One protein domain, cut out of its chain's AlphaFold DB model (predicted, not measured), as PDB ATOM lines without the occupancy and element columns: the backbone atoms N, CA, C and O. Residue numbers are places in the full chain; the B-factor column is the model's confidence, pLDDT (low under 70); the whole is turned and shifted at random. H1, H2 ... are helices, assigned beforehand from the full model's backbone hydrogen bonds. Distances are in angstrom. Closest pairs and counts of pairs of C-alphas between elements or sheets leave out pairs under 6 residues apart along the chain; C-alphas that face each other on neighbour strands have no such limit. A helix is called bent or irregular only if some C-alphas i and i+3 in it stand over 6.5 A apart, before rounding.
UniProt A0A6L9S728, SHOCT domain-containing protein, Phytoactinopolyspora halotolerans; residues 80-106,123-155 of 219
ATOM      1  N   ARG A  80      29.423 103.543  24.946       62.66
ATOM      2  CA  ARG A  80      28.931 102.181  24.646       62.66
ATOM      3  C   ARG A  80      29.245 101.148  25.728       62.66
ATOM      4  O   ARG A  80      28.458 100.233  25.927       62.66
ATOM      5  N   THR A  81      30.361 101.293  26.436       58.00
ATOM      6  CA  THR A  81      30.801 100.309  27.440       58.00
ATOM      7  C   THR A  81      30.213 100.598  28.822       58.00
ATOM      8  O   THR A  81      29.911  99.669  29.563       58.00
ATOM      9  N   GLY A  82      29.980 101.878  29.146       62.81
ATOM     10  CA  GLY A  82      29.381 102.283  30.423       62.81
ATOM     11  C   GLY A  82      27.936 101.808  30.588       62.81
ATOM     12  O   GLY A  82      27.573 101.333  31.657       62.81
ATOM     13  N   ALA A  83      27.135 101.842  29.519       67.31
ATOM     14  CA  ALA A  83      25.744 101.385  29.560       67.31
ATOM     15  C   ALA A  83      25.622  99.881  29.871       67.31
ATOM     16  O   ALA A  83      24.751  99.480  30.637       67.31
ATOM     17  N   VAL A  84      26.527  99.056  29.332       66.06
ATOM     18  CA  VAL A  84      26.544  97.605  29.585       66.06
ATOM     19  C   VAL A  84      26.950  97.304  31.028       66.06
ATOM     20  O   VAL A  84      26.350  96.442  31.659       66.06
ATOM     21  N   LEU A  85      27.918  98.042  31.582       71.06
ATOM     22  CA  LEU A  85      28.337  97.862  32.973       71.06
ATOM     23  C   LEU A  85      27.224  98.262  33.954       71.06
ATOM     24  O   LEU A  85      26.958  97.533  34.901       71.06
ATOM     25  N   VAL A  86      26.540  99.383  33.699       73.88
ATOM     26  CA  VAL A  86      25.395  99.828  34.514       73.88
ATOM     27  C   VAL A  86      24.259  98.810  34.449       73.88
ATOM     28  O   VAL A  86      23.703  98.453  35.483       73.88
ATOM     29  N   PHE A  87      23.963  98.280  33.259       71.12
ATOM     30  CA  PHE A  87      22.958  97.234  33.095       71.12
ATOM     31  C   PHE A  87      23.332  95.947  33.843       71.12
ATOM     32  O   PHE A  87      22.483  95.373  34.510       71.12
ATOM     33  N   LEU A  88      24.598  95.516  33.796       76.12
ATOM     34  CA  LEU A  88      25.063  94.322  34.513       76.12
ATOM     35  C   LEU A  88      25.043  94.498  36.036       76.12
ATOM     36  O   LEU A  88      24.682  93.563  36.745       76.12
ATOM     37  N   VAL A  89      25.386  95.684  36.547       79.44
ATOM     38  CA  VAL A  89      25.320  95.985  37.988       79.44
ATOM     39  C   VAL A  89      23.870  96.011  38.469       79.44
ATOM     40  O   VAL A  89      23.557  95.415  39.498       79.44
ATOM     41  N   LEU A  90      22.970  96.633  37.706       75.06
ATOM     42  CA  LEU A  90      21.541  96.655  38.025       75.06
ATOM     43  C   LEU A  90      20.914  95.261  37.923       75.06
ATOM     44  O   LEU A  90      20.185  94.861  38.826       75.06
ATOM     45  N   ALA A  91      21.242  94.494  36.882       76.56
ATOM     46  CA  ALA A  91      20.813  93.106  36.751       76.56
ATOM     47  C   ALA A  91      21.315  92.259  37.927       76.56
ATOM     48  O   ALA A  91      20.548  91.474  38.476       76.56
ATOM     49  N   GLY A  92      22.561  92.467  38.366       78.25
ATOM     50  CA  GLY A  92      23.119  91.833  39.559       78.25
ATOM     51  C   GLY A  92      22.346  92.176  40.833       78.25
ATOM     52  O   GLY A  92      22.040  91.276  41.608       78.25
ATOM     53  N   TYR A  93      21.962  93.441  41.025       76.75
ATOM     54  CA  TYR A  93      21.138  93.867  42.166       76.75
ATOM     55  C   TYR A  93      19.734  93.257  42.143       76.75
ATOM     56  O   TYR A  93      19.244  92.808  43.177       76.75
ATOM     57  N   VAL A  94      19.102  93.192  40.968       74.88
ATOM     58  CA  VAL A  94      17.790  92.548  40.801       74.88
ATOM     59  C   VAL A  94      17.888  91.048  41.076       74.88
ATOM     60  O   VAL A  94      17.054  90.517  41.801       74.88
ATOM     61  N   LEU A  95      18.921  90.372  40.563       72.69
ATOM     62  CA  LEU A  95      19.180  88.953  40.829       72.69
ATOM     63  C   LEU A  95      19.471  88.686  42.307       72.69
ATOM     64  O   LEU A  95      18.961  87.710  42.847       72.69
ATOM     65  N   LEU A  96      20.239  89.552  42.971       75.88
ATOM     66  CA  LEU A  96      20.523  89.438  44.401       75.88
ATOM     67  C   LEU A  96      19.248  89.627  45.234       75.88
ATOM     68  O   LEU A  96      19.001  88.845  46.148       75.88
ATOM     69  N   GLY A  97      18.409  90.604  44.878       69.62
ATOM     70  CA  GLY A  97      17.094  90.791  45.490       69.62
ATOM     71  C   GLY A  97      16.189  89.574  45.290       69.62
ATOM     72  O   GLY A  97      15.640  89.058  46.257       69.62
ATOM     73  N   LEU A  98      16.100  89.051  44.061       65.81
ATOM     74  CA  LEU A  98      15.307  87.858  43.747       65.81
ATOM     75  C   LEU A  98      15.799  86.622  44.514       65.81
ATOM     76  O   LEU A  98      14.994  85.835  45.012       65.81
ATOM     77  N   PHE A  99      17.119  86.459  44.618       68.25
ATOM     78  CA  PHE A  99      17.747  85.365  45.348       68.25
ATOM     79  C   PHE A  99      17.410  85.430  46.842       68.25
ATOM     80  O   PHE A  99      16.980  84.426  47.407       68.25
ATOM     81  N   MET A 100      17.505  86.613  47.458       64.94
ATOM     82  CA  MET A 100      17.161  86.814  48.872       64.94
ATOM     83  C   MET A 100      15.678  86.546  49.151       64.94
ATOM     84  O   MET A 100      15.348  85.876  50.127       64.94
ATOM     85  N   THR A 101      14.783  86.960  48.250       63.72
ATOM     86  CA  THR A 101      13.351  86.642  48.355       63.72
ATOM     87  C   THR A 101      13.084  85.140  48.200       63.72
ATOM     88  O   THR A 101      12.239  84.582  48.896       63.72
ATOM     89  N   SER A 102      13.824  84.450  47.323       59.25
ATOM     90  CA  SER A 102      13.672  83.001  47.121       59.25
ATOM     91  C   SER A 102      14.175  82.168  48.306       59.25
ATOM     92  O   SER A 102      13.588  81.132  48.618       59.25
ATOM     93  N   ALA A 103      15.210  82.642  49.006       56.62
ATOM     94  CA  ALA A 103      15.748  81.984  50.193       56.62
ATOM     95  C   ALA A 103      14.763  82.040  51.376       56.62
ATOM     96  O   ALA A 103      14.667  81.082  52.142       56.62
ATOM     97  N   ALA A 104      13.970  83.111  51.480       53.62
ATOM     98  CA  ALA A 104      12.944  83.247  52.513       53.62
ATOM     99  C   ALA A 104      11.749  82.291  52.311       53.62
ATOM    100  O   ALA A 104      11.140  81.850  53.283       53.62
ATOM    101  N   GLY A 105      11.445  81.905  51.066       50.66
ATOM    102  CA  GLY A 105      10.315  81.022  50.746       50.66
ATOM    103  C   GLY A 105      10.483  79.560  51.180       50.66
ATOM    104  O   GLY A 105       9.503  78.818  51.191       50.66
ATOM    105  N   GLN A 106      11.695  79.128  51.544       51.44
ATOM    106  CA  GLN A 106      11.960  77.739  51.953       51.44
ATOM    107  C   GLN A 106      12.111  77.545  53.464       51.44
ATOM    108  O   GLN A 106      12.193  76.404  53.917       51.44
ATOM    109  N   GLN A 123       7.413  86.526  60.450       64.62
ATOM    110  CA  GLN A 123       6.404  86.559  59.408       64.62
ATOM    111  C   GLN A 123       6.006  87.994  59.012       64.62
ATOM    112  O   GLN A 123       6.052  88.378  57.847       64.62
ATOM    113  N   ASP A 124       5.716  88.832  60.005       63.94
ATOM    114  CA  ASP A 124       5.327  90.231  59.771       63.94
ATOM    115  C   ASP A 124       6.501  91.103  59.276       63.94
ATOM    116  O   ASP A 124       6.320  92.069  58.522       63.94
ATOM    117  N   SER A 125       7.733  90.735  59.644       64.56
ATOM    118  CA  SER A 125       8.941  91.455  59.225       64.56
ATOM    119  C   SER A 125       9.211  91.321  57.723       64.56
ATOM    120  O   SER A 125       9.667  92.276  57.088       64.56
ATOM    121  N   TYR A 126       8.891  90.171  57.118       60.19
ATOM    122  CA  TYR A 126       9.097  89.982  55.683       60.19
ATOM    123  C   TYR A 126       8.007  90.647  54.836       60.19
ATOM    124  O   TYR A 126       8.293  91.012  53.697       60.19
ATOM    125  N   GLU A 127       6.774  90.815  55.338       64.88
ATOM    126  CA  GLU A 127       5.748  91.542  54.580       64.88
ATOM    127  C   GLU A 127       6.199  92.988  54.430       64.88
ATOM    128  O   GLU A 127       6.312  93.501  53.317       64.88
ATOM    129  N   THR A 128       6.586  93.608  55.541       67.00
ATOM    130  CA  THR A 128       7.047  94.997  55.549       67.00
ATOM    131  C   THR A 128       8.342  95.166  54.742       67.00
ATOM    132  O   THR A 128       8.452  96.089  53.932       67.00
ATOM    133  N   GLY A 129       9.303  94.244  54.881       68.12
ATOM    134  CA  GLY A 129      10.557  94.267  54.117       68.12
ATOM    135  C   GLY A 129      10.378  94.006  52.616       68.12
ATOM    136  O   GLY A 129      11.042  94.635  51.787       68.12
ATOM    137  N   GLY A 130       9.443  93.129  52.244       76.62
ATOM    138  CA  GLY A 130       9.151  92.776  50.855       76.62
ATOM    139  C   GLY A 130       8.604  93.955  50.051       76.62
ATOM    140  O   GLY A 130       9.050  94.193  48.926       76.62
ATOM    141  N   TRP A 131       7.706  94.749  50.643       73.88
ATOM    142  CA  TRP A 131       7.168  95.953  50.000       73.88
ATOM    143  C   TRP A 131       8.247  97.009  49.737       73.88
ATOM    144  O   TRP A 131       8.268  97.603  48.659       73.88
ATOM    145  N   VAL A 132       9.183  97.211  50.670       76.12
ATOM    146  CA  VAL A 132      10.278  98.184  50.505       76.12
ATOM    147  C   VAL A 132      11.200  97.785  49.351       76.12
ATOM    148  O   VAL A 132      11.527  98.619  48.503       76.12
ATOM    149  N   ILE A 133      11.568  96.504  49.268       73.19
ATOM    150  CA  ILE A 133      12.402  95.975  48.179       73.19
ATOM    151  C   ILE A 133      11.672  96.089  46.835       73.19
ATOM    152  O   ILE A 133      12.273  96.501  45.841       73.19
ATOM    153  N   PHE A 134      10.373  95.782  46.799       72.06
ATOM    154  CA  PHE A 134       9.560  95.909  45.591       72.06
ATOM    155  C   PHE A 134       9.470  97.362  45.104       72.06
ATOM    156  O   PHE A 134       9.702  97.633  43.926       72.06
ATOM    157  N   ILE A 135       9.212  98.316  46.006       77.81
ATOM    158  CA  ILE A 135       9.156  99.746  45.675       77.81
ATOM    159  C   ILE A 135      10.511 100.229  45.147       77.81
ATOM    160  O   ILE A 135      10.559 100.886  44.106       77.81
ATOM    161  N   LEU A 136      11.619  99.866  45.802       78.62
ATOM    162  CA  LEU A 136      12.969 100.197  45.335       78.62
ATOM    163  C   LEU A 136      13.254  99.622  43.942       78.62
ATOM    164  O   LEU A 136      13.785 100.330  43.081       78.62
ATOM    165  N   ALA A 137      12.852  98.375  43.686       77.50
ATOM    166  CA  ALA A 137      12.988  97.748  42.376       77.50
ATOM    167  C   ALA A 137      12.177  98.500  41.307       77.50
ATOM    168  O   ALA A 137      12.730  98.861  40.266       77.50
ATOM    169  N   CYS A 138      10.911  98.826  41.580       75.56
ATOM    170  CA  CYS A 138      10.063  99.598  40.670       75.56
ATOM    171  C   CYS A 138      10.627 100.997  40.380       75.56
ATOM    172  O   CYS A 138      10.678 101.402  39.218       75.56
ATOM    173  N   VAL A 139      11.095 101.717  41.404       81.94
ATOM    174  CA  VAL A 139      11.708 103.046  41.246       81.94
ATOM    175  C   VAL A 139      12.979 102.954  40.401       81.94
ATOM    176  O   VAL A 139      13.160 103.757  39.485       81.94
ATOM    177  N   SER A 140      13.825 101.947  40.639       79.75
ATOM    178  CA  SER A 140      15.039 101.735  39.841       79.75
ATOM    179  C   SER A 140      14.721 101.429  38.371       79.75
ATOM    180  O   SER A 140      15.319 102.025  37.475       79.75
ATOM    181  N   ALA A 141      13.720 100.581  38.106       79.00
ATOM    182  CA  ALA A 141      13.281 100.234  36.758       79.00
ATOM    183  C   ALA A 141      12.692 101.444  36.017       79.00
ATOM    184  O   ALA A 141      13.019 101.672  34.850       79.00
ATOM    185  N   ALA A 142      11.883 102.262  36.698       79.81
ATOM    186  CA  ALA A 142      11.341 103.499  36.141       79.81
ATOM    187  C   ALA A 142      12.456 104.488  35.772       79.81
ATOM    188  O   ALA A 142      12.437 105.063  34.684       79.81
ATOM    189  N   PHE A 143      13.473 104.638  36.626       80.69
ATOM    190  CA  PHE A 143      14.614 105.514  36.354       80.69
ATOM    191  C   PHE A 143      15.415 105.064  35.126       80.69
ATOM    192  O   PHE A 143      15.806 105.890  34.301       80.69
ATOM    193  N   VAL A 144      15.615 103.752  34.964       79.06
ATOM    194  CA  VAL A 144      16.272 103.170  33.784       79.06
ATOM    195  C   VAL A 144      15.440 103.398  32.526       79.06
ATOM    196  O   VAL A 144      15.990 103.799  31.502       79.06
ATOM    197  N   LEU A 145      14.124 103.190  32.593       78.94
ATOM    198  CA  LEU A 145      13.224 103.422  31.463       78.94
ATOM    199  C   LEU A 145      13.269 104.888  31.016       78.94
ATOM    200  O   LEU A 145      13.465 105.167  29.834       78.94
ATOM    201  N   ILE A 146      13.171 105.823  31.965       79.88
ATOM    202  CA  ILE A 146      13.288 107.265  31.711       79.88
ATOM    203  C   ILE A 146      14.652 107.585  31.090       79.88
ATOM    204  O   ILE A 146      14.727 108.309  30.099       79.88
ATOM    205  N   PHE A 147      15.734 107.009  31.617       79.62
ATOM    206  CA  PHE A 147      17.076 107.210  31.079       79.62
ATOM    207  C   PHE A 147      17.216 106.697  29.639       79.62
ATOM    208  O   PHE A 147      17.805 107.382  28.806       79.62
ATOM    209  N   ILE A 148      16.650 105.529  29.317       76.94
ATOM    210  CA  ILE A 148      16.638 104.981  27.953       76.94
ATOM    211  C   ILE A 148      15.864 105.904  27.009       76.94
ATOM    212  O   ILE A 148      16.338 106.160  25.904       76.94
ATOM    213  N   ILE A 149      14.716 106.433  27.439       76.75
ATOM    214  CA  ILE A 149      13.906 107.360  26.639       76.75
ATOM    215  C   ILE A 149      14.694 108.646  26.350       76.75
ATOM    216  O   ILE A 149      14.806 109.054  25.196       76.75
ATOM    217  N   VAL A 150      15.312 109.245  27.371       75.19
ATOM    218  CA  VAL A 150      16.102 110.480  27.227       75.19
ATOM    219  C   VAL A 150      17.367 110.247  26.389       75.19
ATOM    220  O   VAL A 150      17.698 111.053  25.523       75.19
ATOM    221  N   ALA A 151      18.064 109.125  26.587       71.00
ATOM    222  CA  ALA A 151      19.248 108.772  25.804       71.00
ATOM    223  C   ALA A 151      18.908 108.379  24.354       71.00
ATOM    224  O   ALA A 151      19.716 108.599  23.448       71.00
ATOM    225  N   GLY A 152      17.729 107.795  24.127       66.25
ATOM    226  CA  GLY A 152      17.201 107.461  22.806       66.25
ATOM    227  C   GLY A 152      16.801 108.702  22.011       66.25
ATOM    228  O   GLY A 152      17.133 108.794  20.830       66.25
ATOM    229  N   ALA A 153      16.193 109.691  22.670       62.31
ATOM    230  CA  ALA A 153      15.818 110.965  22.055       62.31
ATOM    231  C   ALA A 153      17.027 111.766  21.527       62.31
ATOM    232  O   ALA A 153      16.890 112.532  20.579       62.31
ATOM    233  N   LEU A 154      18.231 111.552  22.071       56.19
ATOM    234  CA  LEU A 154      19.464 112.216  21.615       56.19
ATOM    235  C   LEU A 154      20.170 111.511  20.437       56.19
ATOM    236  O   LEU A 154      21.207 111.988  19.981       56.19
ATOM    237  N   LYS A 155      19.659 110.371  19.949       47.66
ATOM    238  CA  LYS A 155      20.319 109.548  18.914       47.66
ATOM    239  C   LYS A 155      19.661 109.564  17.533       47.66
ATOM    240  O   LYS A 155      20.132 108.842  16.657       47.66
TER     241      LYS A 155
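This is residues 80 to 106 and 123 to 155 of the 219 residues of the protein "SHOCT domain-containing protein" of Phytoactinopolyspora halotolerans (UniProt A0A6L9S728). The longest helix, H2, has the shorter helix H1 side by side with it, the two running opposite ways as a loose pair that forms a rod. The contacts between them are few, and residues 149 to 155, of which 149 to 153 belong to H2, stick out at one end. The printed part has 60 residues with two named helices, H1 then H2 along the chain, and no named strand; the class is all helix. It is loose, with a radius of gyration of the C-alphas of 14.7 A, and the C-alphas span 48 by 18 by 11 A.

H2 covers residues 123 to 153 and is 45.6 A long from C-alpha 123 at (6.404, 86.559, 59.408) to C-alpha 153 at (15.818, 110.965, 22.055). H1 covers residues 80 to 104 and is 37.3 A long, beginning with C-alpha 80 at (28.931, 102.181, 24.646). Neither helix is bent.

H2 and H1 only just touch, with 3 pairs of C-alphas within 8 A. The closest C-alphas of the two are those of Ala 137 and Val 94, 7.3 A apart. H2 touches H1 with residues 130 to 137 alone, and H1 touches H2 with residues 94 to 101 alone. Their lines stand at a shallow tilt of 16 degrees, opposite ways, and their centres are 12.1 A apart. Of the O i to N i+4 pairs, 25 of 27 in H2 and 20 of 21 in H1 are within hydrogen-bond range.

The two C-alphas farthest apart are those of Gln 123 and Lys 155, at 48.6 A. Residues 107 to 122 are not printed; the link from H1 to H2 runs across this cut, and C-alphas 106 and 123 are 12.8 A apart. The mean pLDDT of the printed part is 70.1, and it is under 70 at residues 80 to 84, 97 to 106, 123 to 129 and 152 to 155.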